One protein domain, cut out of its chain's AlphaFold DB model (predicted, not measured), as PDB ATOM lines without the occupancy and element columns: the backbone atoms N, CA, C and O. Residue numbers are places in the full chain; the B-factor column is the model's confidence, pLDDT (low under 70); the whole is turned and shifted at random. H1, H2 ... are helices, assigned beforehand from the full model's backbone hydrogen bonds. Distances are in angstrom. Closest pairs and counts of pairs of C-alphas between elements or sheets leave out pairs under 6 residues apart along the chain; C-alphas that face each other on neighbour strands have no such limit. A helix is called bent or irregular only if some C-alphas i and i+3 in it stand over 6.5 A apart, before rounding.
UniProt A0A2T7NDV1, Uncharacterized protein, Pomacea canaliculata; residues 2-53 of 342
ATOM      1  N   ILE A   2     -24.777 -18.613 -23.527       69.69
ATOM      2  CA  ILE A   2     -25.058 -19.938 -22.974       69.69
ATOM      3  C   ILE A   2     -26.410 -20.382 -23.529       69.69
ATOM      4  O   ILE A   2     -27.382 -19.625 -23.479       69.69
ATOM      5  N   PHE A   3     -26.461 -21.590 -24.087       63.69
ATOM      6  CA  PHE A   3     -27.720 -22.245 -24.429       63.69
ATOM      7  C   PHE A   3     -28.165 -23.110 -23.262       63.69
ATOM      8  O   PHE A   3     -27.335 -23.708 -22.578       63.69
ATOM      9  N   ASP A   4     -29.475 -23.260 -23.098       65.38
ATOM     10  CA  ASP A   4     -29.985 -24.357 -22.292       65.38
ATOM     11  C   ASP A   4     -29.850 -25.676 -23.073       65.38
ATOM     12  O   ASP A   4     -30.717 -26.035 -23.872       65.38
ATOM     13  N   SER A   5     -28.705 -26.352 -22.920       57.00
ATOM     14  CA  SER A   5     -28.338 -27.560 -23.675       57.00
ATOM     15  C   SER A   5     -29.314 -28.722 -23.473       57.00
ATOM     16  O   SER A   5     -29.544 -29.475 -24.424       57.00
ATOM     17  N   ASP A   6     -29.925 -28.803 -22.288       66.94
ATOM     18  CA  ASP A   6     -30.839 -29.878 -21.879       66.94
ATOM     19  C   ASP A   6     -32.328 -29.480 -21.958       66.94
ATOM     20  O   ASP A   6     -33.218 -30.332 -21.870       66.94
ATOM     21  N   GLY A   7     -32.616 -28.193 -22.181       80.50
ATOM     22  CA  GLY A   7     -33.973 -27.651 -22.266       80.50
ATOM     23  C   GLY A   7     -34.492 -27.446 -23.689       80.50
ATOM     24  O   GLY A   7     -34.239 -28.228 -24.609       80.50
ATOM     25  N   CYS A   8     -35.285 -26.391 -23.872       85.94
ATOM     26  CA  CYS A   8     -35.970 -26.097 -25.133       85.94
ATOM     27  C   CYS A   8     -35.043 -25.589 -26.250       85.94
ATOM     28  O   CYS A   8     -35.420 -25.644 -27.420       85.94
ATOM     29  N   LYS A   9     -33.847 -25.080 -25.908       87.06
ATOM     30  CA  LYS A   9     -32.901 -24.404 -26.824       87.06
ATOM     31  C   LYS A   9     -33.482 -23.170 -27.539       87.06
ATOM     32  O   LYS A   9     -32.891 -22.699 -28.514       87.06
ATOM     33  N   ALA A  10     -34.619 -22.664 -27.056       86.69
ATOM     34  CA  ALA A  10     -35.336 -21.524 -27.611       86.69
ATOM     35  C   ALA A  10     -34.743 -20.180 -27.179       86.69
ATOM     36  O   ALA A  10     -34.776 -19.247 -27.966       86.69
ATOM     37  N   ILE A  11     -34.177 -20.071 -25.975       84.69
ATOM     38  CA  ILE A  11     -33.636 -18.812 -25.440       84.69
ATOM     39  C   ILE A  11     -32.107 -18.861 -25.416       84.69
ATOM     40  O   ILE A  11     -31.507 -19.922 -25.206       84.69
ATOM     41  N   VAL A  12     -31.477 -17.707 -25.653       84.12
ATOM     42  CA  VAL A  12     -30.027 -17.524 -25.562       84.12
ATOM     43  C   VAL A  12     -29.712 -16.570 -24.418       84.12
ATOM     44  O   VAL A  12     -30.105 -15.408 -24.443       84.12
ATOM     45  N   TYR A  13     -28.955 -17.041 -23.429       84.06
ATOM     46  CA  TYR A  13     -28.594 -16.230 -22.269       84.06
ATOM     47  C   TYR A  13     -27.197 -15.625 -22.420       84.06
ATOM     48  O   TYR A  13     -26.257 -16.259 -22.923       84.06
ATOM     49  N   CYS A  14     -27.025 -14.388 -21.950       86.88
ATOM     50  CA  CYS A  14     -25.712 -13.745 -21.917       86.88
ATOM     51  C   CYS A  14     -24.809 -14.325 -20.809       86.88
ATOM     52  O   CYS A  14     -23.593 -14.381 -20.996       86.88
ATOM     53  N   SER A  15     -25.397 -14.809 -19.706       88.06
ATOM     54  CA  SER A  15     -24.713 -15.380 -18.538       88.06
ATOM     55  C   SER A  15     -25.589 -16.409 -17.808       88.06
ATOM     56  O   SER A  15     -26.808 -16.423 -17.986       88.06
ATOM     57  N   GLU A  16     -24.977 -17.233 -16.950       88.69
ATOM     58  CA  GLU A  16     -25.703 -18.213 -16.123       88.69
ATOM     59  C   GLU A  16     -26.610 -17.519 -15.097       88.69
ATOM     60  O   GLU A  16     -27.718 -17.971 -14.831       88.69
ATOM     61  N   THR A  17     -26.193 -16.355 -14.594       88.94
ATOM     62  CA  THR A  17     -27.007 -15.518 -13.706       88.94
ATOM     63  C   THR A  17     -28.315 -15.097 -14.374       88.94
ATOM     64  O   THR A  17     -29.378 -15.201 -13.767       88.94
ATOM     65  N   CYS A  18     -28.260 -14.666 -15.639       87.25
ATOM     66  CA  CYS A  18     -29.462 -14.316 -16.398       87.25
ATOM     67  C   CYS A  18     -30.335 -15.542 -16.687       87.25
ATOM     68  O   CYS A  18     -31.554 -15.430 -16.640       87.25
ATOM     69  N   LYS A  19     -29.737 -16.713 -16.934       87.12
ATOM     70  CA  LYS A  19     -30.494 -17.963 -17.074       87.12
ATOM     71  C   LYS A  19     -31.260 -18.290 -15.793       87.12
ATOM     72  O   LYS A  19     -32.463 -18.526 -15.842       87.12
ATOM     73  N   GLN A  20     -30.580 -18.277 -14.649       87.44
ATOM     74  CA  GLN A  20     -31.195 -18.616 -13.368       87.44
ATOM     75  C   GLN A  20     -32.310 -17.632 -12.998       87.44
ATOM     76  O   GLN A  20     -33.398 -18.046 -12.607       87.44
ATOM     77  N   ALA A  21     -32.083 -16.334 -13.200       85.75
ATOM     78  CA  ALA A  21     -33.100 -15.331 -12.920       85.75
ATOM     79  C   ALA A  21     -34.337 -15.463 -13.836       85.75
ATOM     80  O   ALA A  21     -35.456 -15.303 -13.356       85.75
ATOM     81  N   ASP A  22     -34.179 -15.855 -15.107       85.62
ATOM     82  CA  ASP A  22     -35.318 -16.132 -16.001       85.62
ATOM     83  C   ASP A  22     -36.098 -17.389 -15.583       85.62
ATOM     84  O   ASP A  22     -37.326 -17.439 -15.671       85.62
ATOM     85  N   LEU A  23     -35.394 -18.416 -15.095       85.31
ATOM     86  CA  LEU A  23     -36.005 -19.646 -14.582       85.31
ATOM     87  C   LEU A  23     -36.831 -19.416 -13.311       85.31
ATOM     88  O   LEU A  23     -37.801 -20.147 -13.087       85.31
ATOM     89  N   ASP A  24     -36.460 -18.425 -12.503       82.38
ATOM     90  CA  ASP A  24     -37.086 -18.169 -11.206       82.38
ATOM     91  C   ASP A  24     -38.136 -17.051 -11.269       82.38
ATOM     92  O   ASP A  24     -39.226 -17.207 -10.725       82.38
ATOM     93  N   GLN A  25     -37.834 -15.944 -11.953       76.06
ATOM     94  CA  GLN A  25     -38.668 -14.734 -11.974       76.06
ATOM     95  C   GLN A  25     -39.385 -14.527 -13.314       76.06
ATOM     96  O   GLN A  25     -40.487 -13.982 -13.333       76.06
ATOM     97  N   GLY A  26     -38.794 -15.004 -14.414       72.62
ATOM     98  CA  GLY A  26     -39.260 -14.740 -15.775       72.62
ATOM     99  C   GLY A  26     -38.926 -13.332 -16.254       72.62
ATOM    100  O   GLY A  26     -39.238 -12.346 -15.592       72.62
ATOM    101  N   PHE A  27     -38.309 -13.228 -17.428       66.62
ATOM    102  CA  PHE A  27     -37.999 -11.937 -18.054       66.62
ATOM    103  C   PHE A  27     -38.859 -11.632 -19.271       66.62
ATOM    104  O   PHE A  27     -39.205 -10.480 -19.516       66.62
ATOM    105  N   PHE A  28     -39.201 -12.662 -20.040       60.47
ATOM    106  CA  PHE A  28     -39.832 -12.496 -21.350       60.47
ATOM    107  C   PHE A  28     -41.361 -12.528 -21.301       60.47
ATOM    108  O   PHE A  28     -42.017 -12.130 -22.259       60.47
ATOM    109  N   THR A  29     -41.927 -13.000 -20.187       59.25
ATOM    110  CA  THR A  29     -43.368 -13.180 -20.022       59.25
ATOM    111  C   THR A  29     -43.794 -12.625 -18.665       59.25
ATOM    112  O   THR A  29     -43.355 -13.161 -17.644       59.25
ATOM    113  N   PRO A  30     -44.640 -11.579 -18.602       54.25
ATOM    114  CA  PRO A  30     -45.138 -11.074 -17.328       54.25
ATOM    115  C   PRO A  30     -45.820 -12.191 -16.526       54.25
ATOM    116  O   PRO A  30     -46.804 -12.777 -16.971       54.25
ATOM    117  N   GLY A  31     -45.269 -12.514 -15.355       61.53
ATOM    118  CA  GLY A  31     -45.831 -13.524 -14.453       61.53
ATOM    119  C   GLY A  31     -45.567 -14.987 -14.828       61.53
ATOM    120  O   GLY A  31     -46.106 -15.866 -14.158       61.53
ATOM    121  N   GLN A  32     -44.745 -15.286 -15.844       71.38
ATOM    122  CA  GLN A  32     -44.342 -16.665 -16.149       71.38
ATOM    123  C   GLN A  32     -42.828 -16.791 -16.311       71.38
ATOM    124  O   GLN A  32     -42.231 -16.245 -17.239       71.38
ATOM    125  N   SER A  33     -42.212 -17.579 -15.430       83.38
ATOM    126  CA  SER A  33     -40.802 -17.927 -15.554       83.38
ATOM    127  C   SER A  33     -40.549 -18.883 -16.715       83.38
ATOM    128  O   SER A  33     -41.434 -19.643 -17.132       83.38
ATOM    129  N   HIS A  34     -39.315 -18.898 -17.227       85.94
ATOM    130  CA  HIS A  34     -38.942 -19.839 -18.282       85.94
ATOM    131  C   HIS A  34     -39.154 -21.292 -17.854       85.94
ATOM    132  O   HIS A  34     -39.500 -22.141 -18.671       85.94
ATOM    133  N   ARG A  35     -39.035 -21.594 -16.558       85.56
ATOM    134  CA  ARG A  35     -39.297 -22.932 -16.021       85.56
ATOM    135  C   ARG A  35     -40.707 -23.427 -16.357       85.56
ATOM    136  O   ARG A  35     -40.866 -24.597 -16.696       85.56
ATOM    137  N   CYS A  36     -41.705 -22.545 -16.311       84.62
ATOM    138  CA  CYS A  36     -43.095 -22.877 -16.627       84.62
ATOM    139  C   CYS A  36     -43.349 -22.980 -18.138       84.62
ATOM    140  O   CYS A  36     -44.191 -23.762 -18.571       84.62
ATOM    141  N   THR A  37     -42.615 -22.214 -18.947       86.44
ATOM    142  CA  THR A  37     -42.840 -22.112 -20.399       86.44
ATOM    143  C   THR A  37     -41.882 -22.964 -21.236       86.44
ATOM    144  O   THR A  37     -42.117 -23.157 -22.428       86.44
ATOM    145  N   CYS A  38     -40.834 -23.542 -20.639       88.56
ATOM    146  CA  CYS A  38     -39.810 -24.317 -21.343       88.56
ATOM    147  C   CYS A  38     -40.396 -25.530 -22.082       88.56
ATOM    148  O   CYS A  38     -40.015 -25.795 -23.222       88.56
ATOM    149  N   SER A  39     -41.366 -26.240 -21.494       89.62
ATOM    150  CA  SER A  39     -42.042 -27.368 -22.155       89.62
ATOM    151  C   SER A  39     -42.839 -26.924 -23.389       89.62
ATOM    152  O   SER A  39     -42.744 -27.563 -24.438       89.62
ATOM    153  N   VAL A  40     -43.551 -25.795 -23.291       88.69
ATOM    154  CA  VAL A  40     -44.293 -25.177 -24.400       88.69
ATOM    155  C   VAL A  40     -43.330 -24.758 -25.512       88.69
ATOM    156  O   VAL A  40     -43.493 -25.166 -26.660       88.69
ATOM    157  N   MET A  41     -42.263 -24.028 -25.175       90.25
ATOM    158  CA  MET A  41     -41.237 -23.626 -26.142       90.25
ATOM    159  C   MET A  41     -40.567 -24.834 -26.802       90.25
ATOM    160  O   MET A  41     -40.339 -24.824 -28.008       90.25
ATOM    161  N   LYS A  42     -40.290 -25.909 -26.053       91.75
ATOM    162  CA  LYS A  42     -39.717 -27.150 -26.597       91.75
ATOM    163  C   LYS A  42     -40.651 -27.808 -27.615       91.75
ATOM    164  O   LYS A  42     -40.179 -28.259 -28.656       91.75
ATOM    165  N   ALA A  43     -41.957 -27.836 -27.341       91.50
ATOM    166  CA  ALA A  43     -42.954 -28.349 -28.277       91.50
ATOM    167  C   ALA A  43     -43.033 -27.499 -29.557       91.50
ATOM    168  O   ALA A  43     -43.099 -28.052 -30.652       91.50
ATOM    169  N   ILE A  44     -42.953 -26.171 -29.438       91.00
ATOM    170  CA  ILE A  44     -42.934 -25.262 -30.594       91.00
ATOM    171  C   ILE A  44     -41.650 -25.446 -31.416       91.00
ATOM    172  O   ILE A  44     -41.706 -25.573 -32.637       91.00
ATOM    173  N   MET A  45     -40.489 -25.542 -30.763       91.06
ATOM    174  CA  MET A  45     -39.208 -25.798 -31.433       91.06
ATOM    175  C   MET A  45     -39.221 -27.106 -32.237       91.06
ATOM    176  O   MET A  45     -38.593 -27.180 -33.292       91.06
ATOM    177  N   ALA A  46     -39.958 -28.124 -31.783       91.88
ATOM    178  CA  ALA A  46     -40.109 -29.384 -32.512       91.88
ATOM    179  C   ALA A  46     -40.890 -29.238 -33.835       91.88
ATOM    180  O   ALA A  46     -40.731 -30.069 -34.727       91.88
ATOM    181  N   LYS A  47     -41.689 -28.174 -33.995       90.56
ATOM    182  CA  LYS A  47     -42.466 -27.881 -35.212       90.56
ATOM    183  C   LYS A  47     -41.702 -27.043 -36.245       90.56
ATOM    184  O   LYS A  47     -42.249 -26.759 -37.309       90.56
ATOM    185  N   GLU A  48     -40.445 -26.668 -35.980       91.19
ATOM    186  CA  GLU A  48     -39.649 -25.794 -36.862       91.19
ATOM    187  C   GLU A  48     -39.616 -26.287 -38.314       91.19
ATOM    188  O   GLU A  48     -39.747 -25.482 -39.231       91.19
ATOM    189  N   MET A  49     -39.497 -27.600 -38.541       90.94
ATOM    190  CA  MET A  49     -39.445 -28.150 -39.901       90.94
ATOM    191  C   MET A  49     -40.701 -27.836 -40.718       90.94
ATOM    192  O   MET A  49     -40.576 -27.444 -41.873       90.94
ATOM    193  N   ALA A  50     -41.890 -27.958 -40.120       91.56
ATOM    194  CA  ALA A  50     -43.146 -27.631 -40.793       91.56
ATOM    195  C   ALA A  50     -43.243 -26.126 -41.083       91.56
ATOM    196  O   ALA A  50     -43.720 -25.714 -42.137       91.56
ATOM    197  N   LEU A  51     -42.732 -25.290 -40.175       92.75
ATOM    198  CA  LEU A  51     -42.744 -23.842 -40.358       92.75
ATOM    199  C   LEU A  51     -41.734 -23.358 -41.411       92.75
ATOM    200  O   LEU A  51     -41.952 -22.325 -42.043       92.75
ATOM    201  N   CYS A  52     -40.666 -24.117 -41.646       93.75
ATOM    202  CA  CYS A  52     -39.671 -23.855 -42.686       93.75
ATOM    203  C   CYS A  52     -40.034 -24.462 -44.054       93.75
ATOM    204  O   CYS A  52     -39.256 -24.306 -44.996       93.75
ATOM    205  N   ASP A  53     -41.180 -25.141 -44.178       94.31
ATOM    206  CA  ASP A  53     -41.619 -25.745 -45.436       94.31
ATOM    207  C   ASP A  53     -42.126 -24.670 -46.410       94.31
ATOM    208  O   ASP A  53     -43.231 -24.132 -46.267       94.31
TER     209      ASP A  53
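What this domain is: This is residues 2 to 53 of the 342 residues of an uncharacterized protein of Pomacea canaliculata (UniProt A0A2T7NDV1). Two helices, H1 and H2, meet at a corner as an L, and the loop of residues 2 to 15 folds into the opening between the two arms. H2 is the longer arm, and beyond its far end the short H3 sticks out with residues 47 to 53. The printed part has 52 residues with three named helices, in the order H1, H2, H3 along the chain, and no named strand; the class is all helix, with 26 of the 52 residues in helices. The whole is only just compact, close to loose, with a radius of gyration of the C-alphas of 11.6 A, and its outline is elongated, 36 by 23 by 15 A.

How they stand to each other: Residues 2 to 15 hold no named element; within them residues 2 to 3 form a short antiparallel pairing with residues 12 to 13. H1, residues 16 to 24, touches H2, residues 34 to 46, with 6 pairs of C-alphas within 8 A. The closest C-alphas of the two are those of Leu 23 and His 34, 4.7 A apart, and H2 touches H1 with residues 34 to 35 alone. Their lines stand about perpendicular, at 80 degrees. H3, residues 48 to 51, is apart from H1, and H2 and H3 meet only through their link. In H1 each O i to N i+4 pair is within hydrogen-bond range, in H2 7 of 9 are, and H3, with four residues, is too short for such a pair.

Where its parts are: H1 runs from Glu 16, with its C-alpha at (-25.703, -18.213, -16.123), to Asp 24, 12.4 A from first to last C-alpha. H2 runs from His 34, with its C-alpha at (-38.942, -19.839, -18.282), to Ala 46, 17.2 A from first to last C-alpha. H2 is irregular: C-alphas 36 and 39 are 7.2 A apart, against about 5 A in a regular helix, and its line is a rough one. H3 runs from Glu 48 to Leu 51, 5.1 A from first to last C-alpha, and its last C-alpha is at (-42.744, -23.842, -40.358).

The domain as a whole: The two C-alphas farthest apart are those of Thr 17 and Asp 53, at 36.4 A. The first and last printed C-alphas, those of Ile 2 and Asp 53, are 28.5 A apart. The printed part has no cut. The link from H1 to H2, 9 residues, is short, and the link from H2 to H3, 1 residue, is tight. Residues 47 to 53, of which 48 to 51 belong to H3, stand free. The mean pLDDT of the printed part is 82.2, and the model's confidence is low, under 70, in residues 2 to 6 and 27 to 31.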